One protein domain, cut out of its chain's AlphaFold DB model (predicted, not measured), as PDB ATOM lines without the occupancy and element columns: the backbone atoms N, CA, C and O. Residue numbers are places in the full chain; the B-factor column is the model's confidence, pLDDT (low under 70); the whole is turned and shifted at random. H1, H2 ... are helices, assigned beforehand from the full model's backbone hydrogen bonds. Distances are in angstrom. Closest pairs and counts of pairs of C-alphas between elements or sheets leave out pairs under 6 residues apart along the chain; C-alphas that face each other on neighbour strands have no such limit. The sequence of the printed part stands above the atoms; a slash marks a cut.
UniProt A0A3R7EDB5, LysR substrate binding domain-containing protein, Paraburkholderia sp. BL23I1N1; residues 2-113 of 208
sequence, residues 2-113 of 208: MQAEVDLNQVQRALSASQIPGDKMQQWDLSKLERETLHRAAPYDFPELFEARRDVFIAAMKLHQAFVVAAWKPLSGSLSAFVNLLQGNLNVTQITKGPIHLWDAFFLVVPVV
ATOM      1  N   MET A   2     -28.326  83.768   3.002       64.62
ATOM      2  CA  MET A   2     -29.632  83.094   2.880       64.62
ATOM      3  C   MET A   2     -29.792  81.813   3.730       64.62
ATOM      4  O   MET A   2     -30.813  81.648   4.380       64.62
ATOM      5  N   GLN A   3     -28.776  80.941   3.805       61.62
ATOM      6  CA  GLN A   3     -28.840  79.726   4.639       61.62
ATOM      7  C   GLN A   3     -28.857  80.027   6.149       61.62
ATOM      8  O   GLN A   3     -29.658  79.456   6.873       61.62
ATOM      9  N   ALA A   4     -28.033  80.970   6.617       53.06
ATOM     10  CA  ALA A   4     -27.974  81.334   8.034       53.06
ATOM     11  C   ALA A   4     -29.294  81.952   8.522       53.06
ATOM     12  O   ALA A   4     -29.706  81.730   9.654       53.06
ATOM     13  N   GLU A   5     -29.974  82.698   7.652       65.94
ATOM     14  CA  GLU A   5     -31.284  83.298   7.918       65.94
ATOM     15  C   GLU A   5     -32.396  82.238   7.987       65.94
ATOM     16  O   GLU A   5     -33.297  82.313   8.823       65.94
ATOM     17  N   VAL A   6     -32.312  81.205   7.145       72.25
ATOM     18  CA  VAL A   6     -33.195  80.031   7.199       72.25
ATOM     19  C   VAL A   6     -32.971  79.237   8.489       72.25
ATOM     20  O   VAL A   6     -33.945  78.889   9.159       72.25
ATOM     21  N   ASP A   7     -31.713  79.013   8.871       62.72
ATOM     22  CA  ASP A   7     -31.346  78.286  10.090       62.72
ATOM     23  C   ASP A   7     -31.813  79.041  11.351       62.72
ATOM     24  O   ASP A   7     -32.375  78.437  12.268       62.72
ATOM     25  N   LEU A   8     -31.686  80.376  11.368       62.94
ATOM     26  CA  LEU A   8     -32.192  81.237  12.448       62.94
ATOM     27  C   LEU A   8     -33.708  81.097  12.625       62.94
ATOM     28  O   LEU A   8     -34.211  80.913  13.734       62.94
ATOM     29  N   ASN A   9     -34.439  81.142  11.511       70.19
ATOM     30  CA  ASN A   9     -35.892  81.015  11.508       70.19
ATOM     31  C   ASN A   9     -36.355  79.615  11.939       70.19
ATOM     32  O   ASN A   9     -37.405  79.487  12.571       70.19
ATOM     33  N   GLN A  10     -35.593  78.563  11.627       68.69
ATOM     34  CA  GLN A  10     -35.867  77.210  12.125       68.69
ATOM     35  C   GLN A  10     -35.668  77.106  13.639       68.69
ATOM     36  O   GLN A  10     -36.532  76.554  14.322       68.69
ATOM     37  N   VAL A  11     -34.582  77.675  14.171       57.91
ATOM     38  CA  VAL A  11     -34.324  77.721  15.618       57.91
ATOM     39  C   VAL A  11     -35.440  78.471  16.348       57.91
ATOM     40  O   VAL A  11     -35.981  77.959  17.327       57.91
ATOM     41  N   GLN A  12     -35.860  79.630  15.836       64.25
ATOM     42  CA  GLN A  12     -36.947  80.415  16.428       64.25
ATOM     43  C   GLN A  12     -38.262  79.624  16.505       64.25
ATOM     44  O   GLN A  12     -38.970  79.689  17.511       64.25
ATOM     45  N   ARG A  13     -38.588  78.837  15.471       67.19
ATOM     46  CA  ARG A  13     -39.780  77.973  15.480       67.19
ATOM     47  C   ARG A  13     -39.668  76.841  16.495       67.19
ATOM     48  O   ARG A  13     -40.640  76.591  17.195       67.19
ATOM     49  N   ALA A  14     -38.509  76.188  16.593       61.22
ATOM     50  CA  ALA A  14     -38.285  75.113  17.560       61.22
ATOM     51  C   ALA A  14     -38.434  75.611  19.008       61.22
ATOM     52  O   ALA A  14     -39.130  74.990  19.807       61.22
ATOM     53  N   LEU A  15     -37.870  76.783  19.314       53.41
ATOM     54  CA  LEU A  15     -38.010  77.429  20.624       53.41
ATOM     55  C   LEU A  15     -39.466  77.800  20.936       53.41
ATOM     56  O   LEU A  15     -39.910  77.636  22.066       53.41
ATOM     57  N   SER A  16     -40.214  78.261  19.930       63.59
ATOM     58  CA  SER A  16     -41.622  78.661  20.085       63.59
ATOM     59  C   SER A  16     -42.583  77.469  20.193       63.59
ATOM     60  O   SER A  16     -43.683  77.612  20.719       63.59
ATOM     61  N   ALA A  17     -42.191  76.306  19.667       63.88
ATOM     62  CA  ALA A  17     -42.967  75.068  19.725       63.88
ATOM     63  C   ALA A  17     -42.765  74.296  21.040       63.88
ATOM     64  O   ALA A  17     -43.620  73.493  21.411       63.88
ATOM     65  N   SER A  18     -41.655  74.538  21.743       54.56
ATOM     66  CA  SER A  18     -41.368  73.914  23.034       54.56
ATOM     67  C   SER A  18     -42.313  74.464  24.107       54.56
ATOM     68  O   SER A  18     -42.194  75.612  24.530       54.56
ATOM     69  N   GLN A  19     -43.276  73.650  24.543       57.22
ATOM     70  CA  GLN A  19     -44.176  73.978  25.650       57.22
ATOM     71  C   GLN A  19     -43.682  73.306  26.928       57.22
ATOM     72  O   GLN A  19     -43.512  72.091  26.971       57.22
ATOM     73  N   ILE A  20     -43.488  74.095  27.985       53.31
ATOM     74  CA  ILE A  20     -43.283  73.558  29.332       53.31
ATOM     75  C   ILE A  20     -44.675  73.334  29.946       53.31
ATOM     76  O   ILE A  20     -45.452  74.292  29.983       53.31
ATOM     77  N   PRO A  21     -45.019  72.126  30.429       54.97
ATOM     78  CA  PRO A  21     -46.304  71.881  31.084       54.97
ATOM     79  C   PRO A  21     -46.440  72.750  32.346       54.97
ATOM     80  O   PRO A  21     -45.815  72.490  33.375       54.97
ATOM     81  N   GLY A  22     -47.212  73.837  32.256       53.00
ATOM     82  CA  GLY A  22     -47.367  74.817  33.342       53.00
ATOM     83  C   GLY A  22     -48.146  74.285  34.552       53.00
ATOM     84  O   GLY A  22     -48.015  74.804  35.657       53.00
ATOM     85  N   ASP A  23     -48.921  73.223  34.354       55.66
ATOM     86  CA  ASP A  23     -49.682  72.496  35.371       55.66
ATOM     87  C   ASP A  23     -48.791  71.626  36.274       55.66
ATOM     88  O   ASP A  23     -49.066  71.489  37.468       55.66
ATOM     89  N   LYS A  24     -47.680  71.089  35.750       50.88
ATOM     90  CA  LYS A  24     -46.765  70.227  36.519       50.88
ATOM     91  C   LYS A  24     -45.856  70.986  37.492       50.88
ATOM     92  O   LYS A  24     -45.463  70.418  38.508       50.88
ATOM     93  N   MET A  25     -45.575  72.274  37.259       51.34
ATOM     94  CA  MET A  25     -44.805  73.097  38.211       51.34
ATOM     95  C   MET A  25     -45.573  73.412  39.503       51.34
ATOM     96  O   MET A  25     -44.951  73.615  40.543       51.34
ATOM     97  N   GLN A  26     -46.912  73.425  39.472       52.09
ATOM     98  CA  GLN A  26     -47.739  73.734  40.649       52.09
ATOM     99  C   GLN A  26     -47.657  72.663  41.754       52.09
ATOM    100  O   GLN A  26     -48.069  72.917  42.883       52.09
ATOM    101  N   GLN A  27     -47.119  71.478  41.448       51.78
ATOM    102  CA  GLN A  27     -46.982  70.360  42.389       51.78
ATOM    103  C   GLN A  27     -45.634  70.358  43.136       51.78
ATOM    104  O   GLN A  27     -45.409  69.502  43.991       51.78
ATOM    105  N   TRP A  28     -44.736  71.304  42.840       55.53
ATOM    106  CA  TRP A  28     -43.401  71.358  43.434       55.53
ATOM    107  C   TRP A  28     -43.388  72.169  44.742       55.53
ATOM    108  O   TRP A  28     -43.115  73.367  44.753       55.53
ATOM    109  N   ASP A  29     -43.698  71.500  45.858       61.56
ATOM    110  CA  ASP A  29     -43.687  72.073  47.213       61.56
ATOM    111  C   ASP A  29     -42.655  71.360  48.104       61.56
ATOM    112  O   ASP A  29     -42.924  70.311  48.696       61.56
ATOM    113  N   LEU A  30     -41.460  71.953  48.211       58.03
ATOM    114  CA  LEU A  30     -40.333  71.409  48.981       58.03
ATOM    115  C   LEU A  30     -40.640  71.234  50.474       58.03
ATOM    116  O   LEU A  30     -40.005  70.415  51.135       58.03
ATOM    117  N   SER A  31     -41.615  71.975  51.011       62.66
ATOM    118  CA  SER A  31     -41.965  71.918  52.433       62.66
ATOM    119  C   SER A  31     -42.684  70.626  52.837       62.66
ATOM    120  O   SER A  31     -42.791  70.332  54.027       62.66
ATOM    121  N   LYS A  32     -43.159  69.843  51.861       66.31
ATOM    122  CA  LYS A  32     -43.955  68.624  52.075       66.31
ATOM    123  C   LYS A  32     -43.175  67.320  51.882       66.31
ATOM    124  O   LYS A  32     -43.771  66.251  51.974       66.31
ATOM    125  N   LEU A  33     -41.875  67.388  51.592       63.66
ATOM    126  CA  LEU A  33     -41.057  66.225  51.234       63.66
ATOM    127  C   LEU A  33     -40.151  65.770  52.386       63.66
ATOM    128  O   LEU A  33     -39.562  66.587  53.092       63.66
ATOM    129  N   GLU A  34     -39.998  64.454  52.552       65.31
ATOM    130  CA  GLU A  34     -39.068  63.875  53.529       65.31
ATOM    131  C   GLU A  34     -37.606  64.073  53.110       65.31
ATOM    132  O   GLU A  34     -37.288  64.102  51.919       65.31
ATOM    133  N   ARG A  35     -36.694  64.147  54.093       55.75
ATOM    134  CA  ARG A  35     -35.272  64.494  53.909       55.75
ATOM    135  C   ARG A  35     -34.547  63.633  52.866       55.75
ATOM    136  O   ARG A  35     -33.805  64.179  52.063       55.75
ATOM    137  N   GLU A  36     -34.806  62.327  52.834       51.47
ATOM    138  CA  GLU A  36     -34.209  61.383  51.867       51.47
ATOM    139  C   GLU A  36     -34.742  61.566  50.433       51.47
ATOM    140  O   GLU A  36     -34.042  61.331  49.448       51.47
ATOM    141  N   THR A  37     -35.988  62.022  50.292       57.72
ATOM    142  CA  THR A  37     -36.639  62.257  48.991       57.72
ATOM    143  C   THR A  37     -36.503  63.694  48.494       57.72
ATOM    144  O   THR A  37     -36.589  63.931  47.292       57.72
ATOM    145  N   LEU A  38     -36.226  64.647  49.388       58.81
ATOM    146  CA  LEU A  38     -36.069  66.071  49.085       58.81
ATOM    147  C   LEU A  38     -34.935  66.315  48.079       58.81
ATOM    148  O   LEU A  38     -35.104  67.072  47.129       58.81
ATOM    149  N   HIS A  39     -33.814  65.606  48.234       50.16
ATOM    150  CA  HIS A  39     -32.672  65.682  47.315       50.16
ATOM    151  C   HIS A  39     -32.944  65.045  45.939       50.16
ATOM    152  O   HIS A  39     -32.175  65.264  45.006       50.16
ATOM    153  N   ARG A  40     -34.026  64.265  45.802       51.81
ATOM    154  CA  ARG A  40     -34.452  63.617  44.549       51.81
ATOM    155  C   ARG A  40     -35.593  64.365  43.856       51.81
ATOM    156  O   ARG A  40     -35.761  64.235  42.652       51.81
ATOM    157  N   ALA A  41     -36.353  65.173  44.591       53.09
ATOM    158  CA  ALA A  41     -37.528  65.894  44.109       53.09
ATOM    159  C   ALA A  41     -37.170  67.255  43.490       53.09
ATOM    160  O   ALA A  41     -37.639  68.319  43.914       53.09
ATOM    161  N   ALA A  42     -36.308  67.225  42.480       53.09
ATOM    162  CA  ALA A  42     -36.043  68.396  41.670       53.09
ATOM    163  C   ALA A  42     -37.152  68.564  40.617       53.09
ATOM    164  O   ALA A  42     -37.598  67.577  40.033       53.09
ATOM    165  N   PRO A  43     -37.521  69.801  40.249       51.06
ATOM    166  CA  PRO A  43     -38.472  70.081  39.174       51.06
ATOM    167  C   PRO A  43     -37.879  69.757  37.791       51.06
ATOM    168  O   PRO A  43     -38.428  70.160  36.775       51.06
ATOM    169  N   TYR A  44     -36.734  69.071  37.750       50.59
ATOM    170  CA  TYR A  44     -35.991  68.653  36.566       50.59
ATOM    171  C   TYR A  44     -36.049  67.136  36.340       50.59
ATOM    172  O   TYR A  44     -35.474  66.662  35.369       50.59
ATOM    173  N   ASP A  45     -36.771  66.391  37.186       49.53
ATOM    174  CA  ASP A  45     -37.053  64.954  37.007       49.53
ATOM    175  C   ASP A  45     -38.256  64.708  36.064       49.53
ATOM    176  O   ASP A  45     -38.923  63.676  36.110       49.53
ATOM    177  N   PHE A  46     -38.570  65.691  35.211       61.75
ATOM    178  CA  PHE A  46     -39.570  65.582  34.150       61.75
ATOM    179  C   PHE A  46     -38.841  65.345  32.822       61.75
ATOM    180  O   PHE A  46     -38.202  66.281  32.322       61.75
ATOM    181  N   PRO A  47     -38.926  64.139  32.229       60.22
ATOM    182  CA  PRO A  47     -38.281  63.833  30.953       60.22
ATOM    183  C   PRO A  47     -38.589  64.865  29.860       60.22
ATOM    184  O   PRO A  47     -37.715  65.220  29.077       60.22
ATOM    185  N   GLU A  48     -39.797  65.431  29.852       61.91
ATOM    186  CA  GLU A  48     -40.199  66.452  28.882       61.91
ATOM    187  C   GLU A  48     -39.430  67.776  29.047       61.91
ATOM    188  O   GLU A  48     -39.092  68.420  28.055       61.91
ATOM    189  N   LEU A  49     -39.107  68.182  30.283       60.22
ATOM    190  CA  LEU A  49     -38.318  69.391  30.546       60.22
ATOM    191  C   LEU A  49     -36.833  69.179  30.213       60.22
ATOM    192  O   LEU A  49     -36.171  70.099  29.729       60.22
ATOM    193  N   PHE A  50     -36.324  67.968  30.451       60.47
ATOM    194  CA  PHE A  50     -34.975  67.565  30.059       60.47
ATOM    195  C   PHE A  50     -34.796  67.620  28.535       60.47
ATOM    196  O   PHE A  50     -33.877  68.281  28.047       60.47
ATOM    197  N   GLU A  51     -35.710  67.002  27.779       62.81
ATOM    198  CA  GLU A  51     -35.677  67.019  26.313       62.81
ATOM    199  C   GLU A  51     -35.794  68.450  25.770       62.81
ATOM    200  O   GLU A  51     -34.989  68.858  24.931       62.81
ATOM    201  N   ALA A  52     -36.704  69.261  26.321       65.25
ATOM    202  CA  ALA A  52     -36.845  70.660  25.927       65.25
ATOM    203  C   ALA A  52     -35.556  71.465  26.155       65.25
ATOM    204  O   ALA A  52     -35.150  72.245  25.290       65.25
ATOM    205  N   ARG A  53     -34.869  71.272  27.288       61.88
ATOM    206  CA  ARG A  53     -33.605  71.962  27.577       61.88
ATOM    207  C   ARG A  53     -32.483  71.519  26.641       61.88
ATOM    208  O   ARG A  53     -31.758  72.372  26.124       61.88
ATOM    209  N   ARG A  54     -32.347  70.211  26.401       65.50
ATOM    210  CA  ARG A  54     -31.386  69.668  25.432       65.50
ATOM    211  C   ARG A  54     -31.612  70.287  24.053       65.50
ATOM    212  O   ARG A  54     -30.661  70.736  23.415       65.50
ATOM    213  N   ASP A  55     -32.866  70.350  23.618       70.00
ATOM    214  CA  ASP A  55     -33.236  70.883  22.312       70.00
ATOM    215  C   ASP A  55     -32.947  72.388  22.212       70.00
ATOM    216  O   ASP A  55     -32.383  72.836  21.211       70.00
ATOM    217  N   VAL A  56     -33.221  73.160  23.273       71.38
ATOM    218  CA  VAL A  56     -32.844  74.581  23.381       71.38
ATOM    219  C   VAL A  56     -31.326  74.758  23.299       71.38
ATOM    220  O   VAL A  56     -30.859  75.625  22.563       71.38
ATOM    221  N   PHE A  57     -30.543  73.936  24.003       73.50
ATOM    222  CA  PHE A  57     -29.079  74.003  23.969       73.50
ATOM    223  C   PHE A  57     -28.528  73.707  22.568       73.50
ATOM    224  O   PHE A  57     -27.725  74.477  22.038       73.50
ATOM    225  N   ILE A  58     -29.000  72.636  21.921       70.00
ATOM    226  CA  ILE A  58     -28.607  72.296  20.545       70.00
ATOM    227  C   ILE A  58     -28.986  73.431  19.586       70.00
ATOM    228  O   ILE A  58     -28.192  73.802  18.718       70.00
ATOM    229  N   ALA A  59     -30.182  73.999  19.737       70.69
ATOM    230  CA  ALA A  59     -30.639  75.116  18.925       70.69
ATOM    231  C   ALA A  59     -29.780  76.376  19.146       70.69
ATOM    232  O   ALA A  59     -29.410  77.032  18.173       70.69
ATOM    233  N   ALA A  60     -29.384  76.670  20.387       75.62
ATOM    234  CA  ALA A  60     -28.479  77.766  20.723       75.62
ATOM    235  C   ALA A  60     -27.081  77.574  20.111       75.62
ATOM    236  O   ALA A  60     -26.524  78.519  19.554       75.62
ATOM    237  N   MET A  61     -26.538  76.351  20.123       79.25
ATOM    238  CA  MET A  61     -25.250  76.047  19.484       79.25
ATOM    239  C   MET A  61     -25.311  76.196  17.959       79.25
ATOM    240  O   MET A  61     -24.402  76.773  17.360       79.25
ATOM    241  N   LYS A  62     -26.400  75.741  17.324       74.75
ATOM    242  CA  LYS A  62     -26.631  75.934  15.880       74.75
ATOM    243  C   LYS A  62     -26.783  77.414  15.523       74.75
ATOM    244  O   LYS A  62     -26.191  77.870  14.549       74.75
ATOM    245  N   LEU A  63     -27.525  78.172  16.332       79.81
ATOM    246  CA  LEU A  63     -27.665  79.620  16.187       79.81
ATOM    247  C   LEU A  63     -26.310  80.324  16.295       79.81
ATOM    248  O   LEU A  63     -25.980  81.158  15.457       79.81
ATOM    249  N   HIS A  64     -25.516  79.967  17.300       82.81
ATOM    250  CA  HIS A  64     -24.184  80.518  17.511       82.81
ATOM    251  C   HIS A  64     -23.256  80.226  16.322       82.81
ATOM    252  O   HIS A  64     -22.608  81.136  15.807       82.81
ATOM    253  N   GLN A  65     -23.261  78.992  15.809       79.75
ATOM    254  CA  GLN A  65     -22.529  78.625  14.596       79.75
ATOM    255  C   GLN A  65     -22.974  79.465  13.387       79.75
ATOM    256  O   GLN A  65     -22.133  80.028  12.683       79.75
ATOM    257  N   ALA A  66     -24.286  79.579  13.152       78.75
ATOM    258  CA  ALA A  66     -24.839  80.369  12.053       78.75
ATOM    259  C   ALA A  66     -24.462  81.855  12.176       78.75
ATOM    260  O   ALA A  66     -24.080  82.480  11.183       78.75
ATOM    261  N   PHE A  67     -24.499  82.398  13.395       86.50
ATOM    262  CA  PHE A  67     -24.049  83.749  13.702       86.50
ATOM    263  C   PHE A  67     -22.568  83.939  13.354       86.50
ATOM    264  O   PHE A  67     -22.250  84.868  12.616       86.50
ATOM    265  N   VAL A  68     -21.671  83.055  13.809       85.19
ATOM    266  CA  VAL A  68     -20.226  83.154  13.523       85.19
ATOM    267  C   VAL A  68     -19.959  83.121  12.017       85.19
ATOM    268  O   VAL A  68     -19.183  83.933  11.511       85.19
ATOM    269  N   VAL A  69     -20.636  82.238  11.277       86.00
ATOM    270  CA  VAL A  69     -20.510  82.149   9.812       86.00
ATOM    271  C   VAL A  69     -21.017  83.424   9.130       86.00
ATOM    272  O   VAL A  69     -20.354  83.952   8.235       86.00
ATOM    273  N   ALA A  70     -22.172  83.950   9.544       85.75
ATOM    274  CA  ALA A  70     -22.744  85.167   8.970       85.75
ATOM    275  C   ALA A  70     -21.911  86.420   9.297       85.75
ATOM    276  O   ALA A  70     -21.716  87.283   8.439       85.75
ATOM    277  N   ALA A  71     -21.381  86.494  10.517       88.56
ATOM    278  CA  ALA A  71     -20.552  87.580  11.021       88.56
ATOM    279  C   ALA A  71     -19.054  87.377  10.735       88.56
ATOM    280  O   ALA A  71     -18.226  88.130  11.249       88.56
ATOM    281  N   TRP A  72     -18.674  86.407   9.895       88.88
ATOM    282  CA  TRP A  72     -17.264  86.088   9.662       88.88
ATOM    283  C   TRP A  72     -16.459  87.291   9.170       88.88
ATOM    284  O   TRP A  72     -15.378  87.551   9.680       88.88
ATOM    285  N   LYS A  73     -16.993  88.070   8.222       87.19
ATOM    286  CA  LYS A  73     -16.282  89.217   7.633       87.19
ATOM    287  C   LYS A  73     -15.865  90.272   8.679       87.19
ATOM    288  O   LYS A  73     -14.704  90.676   8.651       87.19
ATOM    289  N   PRO A  74     -16.747  90.737   9.588       86.31
ATOM    290  CA  PRO A  74     -16.319  91.608  10.683       86.31
ATOM    291  C   PRO A  74     -15.493  90.884  11.762       86.31
ATOM    292  O   PRO A  74     -14.577  91.491  12.312       86.31
ATOM    293  N   LEU A  75     -15.755  89.604  12.051       89.06
ATOM    294  CA  LEU A  75     -15.032  88.858  13.093       89.06
ATOM    295  C   LEU A  75     -13.591  88.512  12.710       89.06
ATOM    296  O   LEU A  75     -12.696  88.588  13.551       89.06
ATOM    297  N   SER A  76     -13.336  88.162  11.450       88.50
ATOM    298  CA  SER A  76     -12.031  87.690  10.988       88.50
ATOM    299  C   SER A  76     -10.946  88.755  11.136       88.50
ATOM    300  O   SER A  76      -9.797  88.425  11.415       88.50
ATOM    301  N   GLY A  77     -11.307  90.035  10.982       89.44
ATOM    302  CA  GLY A  77     -10.400  91.163  11.205       89.44
ATOM    303  C   GLY A  77      -9.961  91.264  12.665       89.44
ATOM    304  O   GLY A  77      -8.763  91.299  12.945       89.44
ATOM    305  N   SER A  78     -10.917  91.223  13.597       90.12
ATOM    306  CA  SER A  78     -10.630  91.223  15.036       90.12
ATOM    307  C   SER A  78      -9.851  89.981  15.466       90.12
ATOM    308  O   SER A  78      -8.896  90.093  16.229       90.12
ATOM    309  N   LEU A  79     -10.189  88.802  14.938       88.94
ATOM    310  CA  LEU A  79      -9.482  87.560  15.256       88.94
ATOM    311  C   LEU A  79      -8.045  87.572  14.716       88.94
ATOM    312  O   LEU A  79      -7.116  87.158  15.406       88.94
ATOM    313  N   SER A  80      -7.833  88.103  13.511       89.88
ATOM    314  CA  SER A  80      -6.490  88.292  12.955       89.88
ATOM    315  C   SER A  80      -5.675  89.284  13.788       89.88
ATOM    316  O   SER A  80      -4.517  89.011  14.105       89.88
ATOM    317  N   ALA A  81      -6.273  90.400  14.212       90.00
ATOM    318  CA  ALA A  81      -5.627  91.353  15.112       90.00
ATOM    319  C   ALA A  81      -5.289  90.718  16.471       90.00
ATOM    320  O   ALA A  81      -4.191  90.927  16.982       90.00
ATOM    321  N   PHE A  82      -6.178  89.882  17.018       89.56
ATOM    322  CA  PHE A  82      -5.929  89.120  18.241       89.56
ATOM    323  C   PHE A  82      -4.739  88.165  18.090       89.56
ATOM    324  O   PHE A  82      -3.833  88.161  18.920       89.56
ATOM    325  N   VAL A  83      -4.682  87.402  16.994       87.88
ATOM    326  CA  VAL A  83      -3.550  86.507  16.697       87.88
ATOM    327  C   VAL A  83      -2.248  87.296  16.555       87.88
ATOM    328  O   VAL A  83      -1.232  86.897  17.121       87.88
ATOM    329  N   ASN A  84      -2.265  88.435  15.861       88.81
ATOM    330  CA  ASN A  84      -1.090  89.302  15.740       88.81
ATOM    331  C   ASN A  84      -0.651  89.880  17.091       88.81
ATOM    332  O   ASN A  84       0.550  89.966  17.346       88.81
ATOM    333  N   LEU A  85      -1.595  90.218  17.974       88.81
ATOM    334  CA  LEU A  85      -1.313  90.655  19.342       88.81
ATOM    335  C   LEU A  85      -0.625  89.546  20.150       88.81
ATOM    336  O   LEU A  85       0.417  89.791  20.753       88.81
ATOM    337  N   LEU A  86      -1.142  88.312  20.109       84.44
ATOM    338  CA  LEU A  86      -0.519  87.157  20.775       84.44
ATOM    339  C   LEU A  86       0.864  86.826  20.196       84.44
ATOM    340  O   LEU A  86       1.783  86.441  20.918       84.44
ATOM    341  N   GLN A  87       1.032  87.016  18.889       85.88
ATOM    342  CA  GLN A  87       2.317  86.893  18.214       85.88
ATOM    343  C   GLN A  87       3.221  88.117  18.434       85.88
ATOM    344  O   GLN A  87       4.346  88.122  17.949       85.88
ATOM    345  N   GLY A  88       2.822  89.138  19.192       86.38
ATOM    346  CA  GLY A  88       3.646  90.332  19.417       86.38
ATOM    347  C   GLY A  88       3.923  91.156  18.151       86.38
ATOM    348  O   GLY A  88       4.772  92.041  18.177       86.38
ATOM    349  N   ASN A  89       3.207  90.880  17.058       87.69
ATOM    350  CA  ASN A  89       3.247  91.641  15.809       87.69
ATOM    351  C   ASN A  89       2.345  92.887  15.877       87.69
ATOM    352  O   ASN A  89       2.428  93.762  15.020       87.69
ATOM    353  N   LEU A  90       1.475  92.956  16.888       88.62
ATOM    354  CA  LEU A  90       0.624  94.097  17.203       88.62
ATOM    355  C   LEU A  90       0.831  94.476  18.671       88.62
ATOM    356  O   LEU A  90       0.773  93.612  19.544       88.62
ATOM    357  N   ASN A  91       1.073  95.755  18.956       87.69
ATOM    358  CA  ASN A  91       1.195  96.258  20.321       87.69
ATOM    359  C   ASN A  91      -0.163  96.751  20.843       87.69
ATOM    360  O   ASN A  91      -0.936  97.361  20.106       87.69
ATOM    361  N   VAL A  92      -0.433  96.557  22.137       83.81
ATOM    362  CA  VAL A  92      -1.658  97.038  22.800       83.81
ATOM    363  C   VAL A  92      -1.893  98.543  22.630       83.81
ATOM    364  O   VAL A  92      -3.042  98.968  22.560       83.81
ATOM    365  N   THR A  93      -0.830  99.346  22.516       87.31
ATOM    366  CA  THR A  93      -0.920 100.805  22.328       87.31
ATOM    367  C   THR A  93      -1.426 101.210  20.945       87.31
ATOM    368  O   THR A  93      -1.890 102.333  20.767       87.31
ATOM    369  N   GLN A  94      -1.368 100.303  19.967       84.94
ATOM    370  CA  GLN A  94      -1.814 100.536  18.592       84.94
ATOM    371  C   GLN A  94      -3.309 100.227  18.404       84.94
ATOM    372  O   GLN A  94      -3.856 100.471  17.330       84.94
ATOM    373  N   ILE A  95      -3.982  99.699  19.435       85.50
ATOM    374  CA  ILE A  95      -5.387  99.290  19.373       85.50
ATOM    375  C   ILE A  95      -6.269 100.404  19.936       85.50
ATOM    376  O   ILE A  95      -6.276 100.693  21.136       85.50
ATOM    377  N   THR A  96      -7.057 101.031  19.066       81.62
ATOM    378  CA  THR A  96      -8.014 102.066  19.463       81.62
ATOM    379  C   THR A  96      -9.080 101.469  20.386       81.62
ATOM    380  O   THR A  96      -9.758 100.525  20.002       81.62
ATOM    381  N   LYS A  97      -9.262 102.049  21.583       82.31
ATOM    382  CA  LYS A  97     -10.125 101.552  22.683       82.31
ATOM    383  C   LYS A  97      -9.570 100.341  23.471       82.31
ATOM    384  O   LYS A  97     -10.294  99.799  24.304       82.31
ATOM    385  N   GLY A  98      -8.310  99.942  23.261       83.88
ATOM    386  CA  GLY A  98      -7.633  98.871  24.015       83.88
ATOM    387  C   GLY A  98      -7.905  97.449  23.495       83.88
ATOM    388  O   GLY A  98      -8.723  97.267  22.618       83.88
ATOM    389  N   PRO A  99      -7.239  96.396  23.997       85.06
ATOM    390  CA  PRO A  99      -7.312  95.057  23.394       85.06
ATOM    391  C   PRO A  99      -8.578  94.252  23.737       85.06
ATOM    392  O   PRO A  99      -8.760  93.164  23.196       85.06
ATOM    393  N   ILE A 100      -9.436  94.726  24.649       85.19
ATOM    394  CA  ILE A 100     -10.494  93.899  25.261       85.19
ATOM    395  C   ILE A 100     -11.511  93.352  24.250       85.19
ATOM    396  O   ILE A 100     -11.880  92.190  24.309       85.19
ATOM    397  N   HIS A 101     -11.872  94.124  23.230       82.94
ATOM    398  CA  HIS A 101     -12.815  93.676  22.199       82.94
ATOM    399  C   HIS A 101     -12.216  92.632  21.242       82.94
ATOM    400  O   HIS A 101     -12.958  91.934  20.551       82.94
ATOM    401  N   LEU A 102     -10.885  92.483  21.206       89.12
ATOM    402  CA  LEU A 102     -10.244  91.357  20.523       89.12
ATOM    403  C   LEU A 102     -10.453  90.052  21.307       89.12
ATOM    404  O   LEU A 102     -10.672  89.005  20.699       89.12
ATOM    405  N   TRP A 103     -10.444  90.132  22.642       83.50
ATOM    406  CA  TRP A 103     -10.783  89.012  23.522       83.50
ATOM    407  C   TRP A 103     -12.257  88.625  23.401       83.50
ATOM    408  O   TRP A 103     -12.557  87.440  23.276       83.50
ATOM    409  N   ASP A 104     -13.159  89.609  23.354       83.94
ATOM    410  CA  ASP A 104     -14.592  89.357  23.166       83.94
ATOM    411  C   ASP A 104     -14.855  88.610  21.852       83.94
ATOM    412  O   ASP A 104     -15.567  87.609  21.831       83.94
ATOM    413  N   ALA A 105     -14.225  89.043  20.752       85.81
ATOM    414  CA  ALA A 105     -14.352  88.380  19.455       85.81
ATOM    415  C   ALA A 105     -13.795  86.947  19.465       85.81
ATOM    416  O   ALA A 105     -14.372  86.062  18.837       85.81
ATOM    417  N   PHE A 106     -12.692  86.703  20.179       85.00
ATOM    418  CA  PHE A 106     -12.120  85.366  20.321       85.00
ATOM    419  C   PHE A 106     -13.062  84.424  21.082       85.00
ATOM    420  O   PHE A 106     -13.382  83.353  20.569       85.00
ATOM    421  N   PHE A 107     -13.557  84.824  22.257       83.12
ATOM    422  CA  PHE A 107     -14.465  83.995  23.062       83.12
ATOM    423  C   PHE A 107     -15.858  83.840  22.446       83.12
ATOM    424  O   PHE A 107     -16.546  82.857  22.712       83.12
ATOM    425  N   LEU A 108     -16.255  84.768  21.575       84.31
ATOM    426  CA  LEU A 108     -17.449  84.632  20.751       84.31
ATOM    427  C   LEU A 108     -17.285  83.598  19.626       84.31
ATOM    428  O   LEU A 108     -18.285  83.122  19.111       84.31
ATOM    429  N   VAL A 109     -16.063  83.265  19.203       83.12
ATOM    430  CA  VAL A 109     -15.806  82.241  18.167       83.12
ATOM    431  C   VAL A 109     -15.409  80.902  18.787       83.12
ATOM    432  O   VAL A 109     -15.736  79.845  18.250       83.12
ATOM    433  N   VAL A 110     -14.698  80.943  19.911       76.94
ATOM    434  CA  VAL A 110     -14.272  79.779  20.685       76.94
ATOM    435  C   VAL A 110     -15.125  79.729  21.952       76.94
ATOM    436  O   VAL A 110     -14.697  80.241  22.991       76.94
ATOM    437  N   PRO A 111     -16.338  79.147  21.896       64.25
ATOM    438  CA  PRO A 111     -17.136  78.983  23.095       64.25
ATOM    439  C   PRO A 111     -16.375  78.082  24.072       64.25
ATOM    440  O   PRO A 111     -16.004  76.952  23.745       64.25
ATOM    441  N   VAL A 112     -16.143  78.582  25.286       59.56
ATOM    442  CA  VAL A 112     -15.615  77.761  26.377       59.56
ATOM    443  C   VAL A 112     -16.757  76.888  26.869       59.56
ATOM    444  O   VAL A 112     -17.580  77.297  27.685       59.56
ATOM    445  N   VAL A 113     -16.826  75.672  26.344       61.22
ATOM    446  CA  VAL A 113     -17.691  74.643  26.907       61.22
ATOM    447  C   VAL A 113     -16.951  74.043  28.093       61.22
ATOM    448  O   VAL A 113     -15.832  73.551  27.951       61.22
TER     449      VAL A 113
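AT A GLANCE: This is residues 2 to 113 of the 208 residues of the protein "LysR substrate binding domain-containing protein" of Paraburkholderia sp. BL23I1N1 (UniProt A0A3R7EDB5). Two long helices, H1 and H3, run side by side in opposite directions; past one end of the pair lies a long loop with tiny H2, and at the other H4 turns a corner from H3 and H5 folds back on H4. The 112 printed residues, with five named helices, H1 to H5, and no named strand, are all helix by class and extended: radius of gyration of the C-alphas 21.8 A, spans 63 by 39 by 19 A.

IN THESE COORDINATES: Find C-alpha 2 at (-29.632, 83.094, 2.880), where H1, residues 2 to 17, begins, 22.9 A long. Next come H2, residues 35 to 38, 5.1 A; H3, 47 to 70, 34.3 A; H4, 72 to 86, 20.1 A; and H5, 100 to 109, 14.6 A, ending at C-alpha 109 (-15.806, 82.241, 18.167).

HOW THE PARTS SIT: H1 and H3 touch, a shallow tilt of 19 degrees, closest C-alphas Ala 4 and Ala 66, 5.2 A. H4 and H5 touch, a steep tilt of 60 degrees, closest C-alphas Phe 82 and Leu 102, 5.4 A. Every O i to N i+4 pair is within hydrogen-bond range in H1, H3 and H5, 9 of 11 in H4; H2 is too short.

THE WHOLE: The printed part has no cut; links H1 to H2 and H4 to H5 are long. Look at the pLDDT, the model's own confidence: 54 printed residues are under 70, among them residues 10 to 54.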